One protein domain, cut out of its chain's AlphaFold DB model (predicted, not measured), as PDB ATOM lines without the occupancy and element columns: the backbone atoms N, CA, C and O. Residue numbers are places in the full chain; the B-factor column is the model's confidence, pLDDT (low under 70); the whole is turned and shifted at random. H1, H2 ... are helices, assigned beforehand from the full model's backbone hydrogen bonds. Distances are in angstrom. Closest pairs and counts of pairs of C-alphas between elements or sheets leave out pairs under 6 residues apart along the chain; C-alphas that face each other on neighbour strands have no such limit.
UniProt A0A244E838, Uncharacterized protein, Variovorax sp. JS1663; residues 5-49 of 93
ATOM      1  N   GLU A   5     -12.948  17.166  50.752       66.00
ATOM      2  CA  GLU A   5     -13.874  16.478  49.848       66.00
ATOM      3  C   GLU A   5     -14.481  17.426  48.796       66.00
ATOM      4  O   GLU A   5     -14.619  17.058  47.632       66.00
ATOM      5  N   GLU A   6     -14.765  18.685  49.150       66.38
ATOM      6  CA  GLU A   6     -15.268  19.698  48.205       66.38
ATOM      7  C   GLU A   6     -14.194  20.135  47.198       66.38
ATOM      8  O   GLU A   6     -14.488  20.435  46.040       66.38
ATOM      9  N   ARG A   7     -12.930  20.179  47.634       65.19
ATOM     10  CA  ARG A   7     -11.794  20.469  46.753       65.19
ATOM     11  C   ARG A   7     -11.557  19.325  45.768       65.19
ATOM     12  O   ARG A   7     -11.242  19.592  44.610       65.19
ATOM     13  N   ASP A   8     -11.711  18.089  46.227       76.31
ATOM     14  CA  ASP A   8     -11.510  16.904  45.401       76.31
ATOM     15  C   ASP A   8     -12.646  16.774  44.362       76.31
ATOM     16  O   ASP A   8     -12.360  16.599  43.179       76.31
ATOM     17  N   LEU A   9     -13.904  17.062  44.730       78.19
ATOM     18  CA  LEU A   9     -15.027  17.166  43.780       78.19
ATOM     19  C   LEU A   9     -14.831  18.270  42.727       78.19
ATOM     20  O   LEU A   9     -15.122  18.077  41.546       78.19
ATOM     21  N   ALA A  10     -14.328  19.438  43.136       82.62
ATOM     22  CA  ALA A  10     -14.041  20.527  42.204       82.62
ATOM     23  C   ALA A  10     -12.917  20.163  41.220       82.62
ATOM     24  O   ALA A  10     -12.961  20.562  40.056       82.62
ATOM     25  N   HIS A  11     -11.926  19.393  41.672       86.75
ATOM     26  CA  HIS A  11     -10.850  18.887  40.828       86.75
ATOM     27  C   HIS A  11     -11.346  17.822  39.844       86.75
ATOM     28  O   HIS A  11     -11.023  17.888  38.660       86.75
ATOM     29  N   GLU A  12     -12.173  16.882  40.297       89.25
ATOM     30  CA  GLU A  12     -12.781  15.863  39.436       89.25
ATOM     31  C   GLU A  12     -13.649  16.494  38.337       89.25
ATOM     32  O   GLU A  12     -13.532  16.126  37.166       89.25
ATOM     33  N   ALA A  13     -14.453  17.505  38.680       89.12
ATOM     34  CA  ALA A  13     -15.260  18.243  37.711       89.12
ATOM     35  C   ALA A  13     -14.404  18.989  36.667       89.12
ATOM     36  O   ALA A  13     -14.769  19.045  35.490       89.12
ATOM     37  N   ASP A  14     -13.263  19.545  37.078       92.94
ATOM     38  CA  ASP A  14     -12.323  20.213  36.174       92.94
ATOM     39  C   ASP A  14     -11.650  19.221  35.213       92.94
ATOM     40  O   ASP A  14     -11.566  19.469  34.008       92.94
ATOM     41  N   MET A  15     -11.246  18.055  35.721       92.44
ATOM     42  CA  MET A  15     -10.649  16.991  34.912       92.44
ATOM     43  C   MET A  15     -11.632  16.425  33.885       92.44
ATOM     44  O   MET A  15     -11.259  16.206  32.731       92.44
ATOM     45  N   GLU A  16     -12.895  16.236  34.265       88.38
ATOM     46  CA  GLU A  16     -13.937  15.784  33.341       88.38
ATOM     47  C   GLU A  16     -14.243  16.840  32.268       88.38
ATOM     48  O   GLU A  16     -14.405  16.511  31.090       88.38
ATOM     49  N   ARG A  17     -14.238  18.131  32.632       89.31
ATOM     50  CA  ARG A  17     -14.360  19.228  31.661       89.31
ATOM     51  C   ARG A  17     -13.221  19.205  30.641       89.31
ATOM     52  O   ARG A  17     -13.498  19.230  29.445       89.31
ATOM     53  N   LEU A  18     -11.970  19.118  31.094       87.88
ATOM     54  CA  LEU A  18     -10.796  19.062  30.212       87.88
ATOM     55  C   LEU A  18     -10.835  17.838  29.292       87.88
ATOM     56  O   LEU A  18     -10.543  17.943  28.104       87.88
ATOM     57  N   ARG A  19     -11.253  16.682  29.817       81.56
ATOM     58  CA  ARG A  19     -11.449  15.463  29.024       81.56
ATOM     59  C   ARG A  19     -12.480  15.675  27.916       81.56
ATOM     60  O   ARG A  19     -12.244  15.275  26.779       81.56
ATOM     61  N   ARG A  20     -13.602  16.325  28.227       78.94
ATOM     62  CA  ARG A  20     -14.654  16.645  27.254       78.94
ATOM     63  C   ARG A  20     -14.195  17.658  26.205       78.94
ATOM     64  O   ARG A  20     -14.552  17.528  25.039       78.94
ATOM     65  N   GLU A  21     -13.407  18.652  26.603       80.56
ATOM     66  CA  GLU A  21     -12.811  19.633  25.689       80.56
ATOM     67  C   GLU A  21     -11.802  18.985  24.735       80.56
ATOM     68  O   GLU A  21     -11.838  19.273  23.542       80.56
ATOM     69  N   GLN A  22     -10.970  18.061  25.228       77.06
ATOM     70  CA  GLN A  22     -10.029  17.305  24.400       77.06
ATOM     71  C   GLN A  22     -10.759  16.409  23.393       77.06
ATOM     72  O   GLN A  22     -10.477  16.482  22.204       77.06
ATOM     73  N   LEU A  23     -11.764  15.649  23.840       71.50
ATOM     74  CA  LEU A  23     -12.596  14.822  22.956       71.50
ATOM     75  C   LEU A  23     -13.287  15.652  21.864       71.50
ATOM     76  O   LEU A  23     -13.413  15.204  20.731       71.50
ATOM     77  N   ARG A  24     -13.704  16.883  22.188       70.25
ATOM     78  CA  ARG A  24     -14.289  17.815  21.216       70.25
ATOM     79  C   ARG A  24     -13.257  18.406  20.250       70.25
ATOM     80  O   ARG A  24     -13.629  18.808  19.155       70.25
ATOM     81  N   ALA A  25     -11.999  18.522  20.660       77.19
ATOM     82  CA  ALA A  25     -10.918  19.007  19.806       77.19
ATOM     83  C   ALA A  25     -10.360  17.908  18.886       77.19
ATOM     84  O   ALA A  25      -9.863  18.221  17.806       77.19
ATOM     85  N   ASP A  26     -10.448  16.646  19.314       75.94
ATOM     86  CA  ASP A  26      -9.974  15.479  18.566       75.94
ATOM     87  C   ASP A  26     -10.919  15.079  17.421       75.94
ATOM     88  O   ASP A  26     -10.502  14.355  16.520       75.94
ATOM     89  N   ILE A  27     -12.162  15.572  17.432       75.62
ATOM     90  CA  ILE A  27     -13.129  15.388  16.350       75.62
ATOM     91  C   ILE A  27     -13.096  16.600  15.410       75.62
ATOM     92  O   ILE A  27     -13.177  17.757  15.840       75.62
ATOM     93  N   SER A  28     -12.946  16.363  14.107       78.31
ATOM     94  CA  SER A  28     -13.009  17.451  13.131       78.31
ATOM     95  C   SER A  28     -14.427  18.048  13.067       78.31
ATOM     96  O   SER A  28     -15.405  17.379  13.407       78.31
ATOM     97  N   PRO A  29     -14.594  19.303  12.608       76.44
ATOM     98  CA  PRO A  29     -15.926  19.878  12.413       76.44
ATOM     99  C   PRO A  29     -16.814  19.059  11.466       76.44
ATOM    100  O   PRO A  29     -18.033  19.122  11.578       76.44
ATOM    101  N   GLU A  30     -16.204  18.322  10.536       76.50
ATOM    102  CA  GLU A  30     -16.891  17.442   9.591       76.50
ATOM    103  C   GLU A  30     -17.393  16.169  10.286       76.50
ATOM    104  O   GLU A  30     -18.578  15.871  10.202       76.50
ATOM    105  N   GLU A  31     -16.544  15.504  11.074       73.38
ATOM    106  CA  GLU A  31     -16.924  14.319  11.862       73.38
ATOM    107  C   GLU A  31     -17.967  14.649  12.943       73.38
ATOM    108  O   GLU A  31     -18.904  13.887  13.163       73.38
ATOM    109  N   ALA A  32     -17.867  15.817  13.586       72.94
ATOM    110  CA  ALA A  32     -18.867  16.263  14.556       72.94
ATOM    111  C   ALA A  32     -20.221  16.567  13.891       72.94
ATOM    112  O   ALA A  32     -21.271  16.332  14.486       72.94
ATOM    113  N   ALA A  33     -20.207  17.102  12.667       74.75
ATOM    114  CA  ALA A  33     -21.423  17.354  11.902       74.75
ATOM    115  C   ALA A  33     -22.070  16.048  11.418       74.75
ATOM    116  O   ALA A  33     -23.295  15.946  11.443       74.75
ATOM    117  N   GLU A  34     -21.266  15.058  11.019       80.62
ATOM    118  CA  GLU A  34     -21.729  13.716  10.654       80.62
ATOM    119  C   GLU A  34     -22.392  13.014  11.848       80.62
ATOM    120  O   GLU A  34     -23.542  12.593  11.740       80.62
ATOM    121  N   GLU A  35     -21.747  13.001  13.022       72.06
ATOM    122  CA  GLU A  35     -22.321  12.412  14.242       72.06
ATOM    123  C   GLU A  35     -23.629  13.117  14.657       72.06
ATOM    124  O   GLU A  35     -24.621  12.463  14.990       72.06
ATOM    125  N   CYS A  36     -23.680  14.454  14.591       73.19
ATOM    126  CA  CYS A  36     -24.914  15.197  14.856       73.19
ATOM    127  C   CYS A  36     -26.027  14.857  13.853       73.19
ATOM    128  O   CYS A  36     -27.170  14.667  14.270       73.19
ATOM    129  N   ALA A  37     -25.708  14.731  12.562       78.12
ATOM    130  CA  ALA A  37     -26.678  14.358  11.535       78.12
ATOM    131  C   ALA A  37     -27.218  12.931  11.741       78.12
ATOM    132  O   ALA A  37     -28.411  12.697  11.551       78.12
ATOM    133  N   GLU A  38     -26.380  11.985  12.176       77.19
ATOM    134  CA  GLU A  38     -26.811  10.624  12.515       77.19
ATOM    135  C   GLU A  38     -27.741  10.592  13.736       77.19
ATOM    136  O   GLU A  38     -28.751   9.881  13.731       77.19
ATOM    137  N   ILE A  39     -27.439  11.379  14.774       76.75
ATOM    138  CA  ILE A  39     -28.279  11.496  15.973       76.75
ATOM    139  C   ILE A  39     -29.635  12.116  15.625       76.75
ATOM    140  O   ILE A  39     -30.665  11.593  16.051       76.75
ATOM    141  N   GLU A  40     -29.647  13.197  14.842       72.00
ATOM    142  CA  GLU A  40     -30.873  13.863  14.395       72.00
ATOM    143  C   GLU A  40     -31.702  12.964  13.474       72.00
ATOM    144  O   GLU A  40     -32.913  12.855  13.658       72.00
ATOM    145  N   ALA A  41     -31.064  12.244  12.547       76.94
ATOM    146  CA  ALA A  41     -31.742  11.254  11.721       76.94
ATOM    147  C   ALA A  41     -32.382  10.172  12.597       76.94
ATOM    148  O   ALA A  41     -33.569   9.883  12.454       76.94
ATOM    149  N   ARG A  42     -31.636   9.607  13.555       72.31
ATOM    150  CA  ARG A  42     -32.150   8.579  14.472       72.31
ATOM    151  C   ARG A  42     -33.291   9.096  15.351       72.31
ATOM    152  O   ARG A  42     -34.235   8.352  15.604       72.31
ATOM    153  N   ALA A  43     -33.218  10.344  15.809       69.75
ATOM    154  CA  ALA A  43     -34.294  10.993  16.550       69.75
ATOM    155  C   ALA A  43     -35.542  11.181  15.678       69.75
ATOM    156  O   ALA A  43     -36.631  10.851  16.131       69.75
ATOM    157  N   ALA A  44     -35.391  11.586  14.414       72.19
ATOM    158  CA  ALA A  44     -36.505  11.719  13.476       72.19
ATOM    159  C   ALA A  44     -37.210  10.378  13.194       72.19
ATOM    160  O   ALA A  44     -38.435  10.336  13.103       72.19
ATOM    161  N   TRP A  45     -36.463   9.267  13.120       66.38
ATOM    162  CA  TRP A  45     -37.046   7.919  13.021       66.38
ATOM    163  C   TRP A  45     -37.839   7.510  14.274       66.38
ATOM    164  O   TRP A  45     -38.788   6.743  14.150       66.38
ATOM    165  N   MET A  46     -37.476   8.005  15.464       60.50
ATOM    166  CA  MET A  46     -38.202   7.742  16.719       60.50
ATOM    167  C   MET A  46     -39.361   8.714  16.970       60.50
ATOM    168  O   MET A  46     -40.350   8.313  17.559       60.50
ATOM    169  N   GLU A  47     -39.257   9.973  16.542       59.28
ATOM    170  CA  GLU A  47     -40.304  10.992  16.717       59.28
ATOM    171  C   GLU A  47     -41.443  10.828  15.694       59.28
ATOM    172  O   GLU A  47     -42.587  11.167  15.981       59.28
ATOM    173  N   GLY A  48     -41.150  10.269  14.513       53.50
ATOM    174  CA  GLY A  48     -42.156   9.851  13.528       53.50
ATOM    175  C   GLY A  48     -42.712   8.438  13.749       53.50
ATOM    176  O   GLY A  48     -43.653   8.047  13.058       53.50
ATOM    177  N   ALA A  49     -42.137   7.674  14.682       52.00
ATOM    178  CA  ALA A  49     -42.757   6.467  15.202       52.00
ATOM    179  C   ALA A  49     -43.758   6.910  16.268       52.00
ATOM    180  O   ALA A  49     -43.383   7.243  17.390       52.00
TER     181      ALA A  49
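What this domain is: This is residues 5 to 49 of the 93 residues of an uncharacterized protein of Variovorax sp. JS1663 (UniProt A0A244E838). Two long helices, H1 and then H2, make a wide, open V, joined at the corner by a tight link; nothing fills the space between the arms. The printed part has 45 residues with two named helices and no named strand; the class is all helix. The whole is extended, with a radius of gyration of the C-alphas of 16.2 A, and flat, spanning 46 by 26 by 6 A.

How they stand to each other: H1, residues 5 to 26, and H2, residues 29 to 47, are only just apart, their closest C-alphas being 8.2 A from each other. Residues 5 to 23 of H1 stand free, and so do residues 36 to 49, of which 36 to 47 belong to H2. In H1 and H2 every O i to N i+4 pair is within hydrogen-bond range.

Where its parts are: H1 runs 31.5 A from C-alpha 5 at (-13.874, 16.478, 49.848) to C-alpha 26 at (-9.974, 15.479, 18.566). Ile 27 and Ser 28 follow. H2 runs 26.3 A from Pro 29 to C-alpha 47 at (-40.304, 10.992, 16.717).

The domain as a whole: The two C-alphas farthest apart, of Glu 5 and Gly 48, are 46.5 A apart. The printed part has no cut. Mean pLDDT of the printed part is 75.7; residues 5 to 7, 43 and 45 to 49 are under 70.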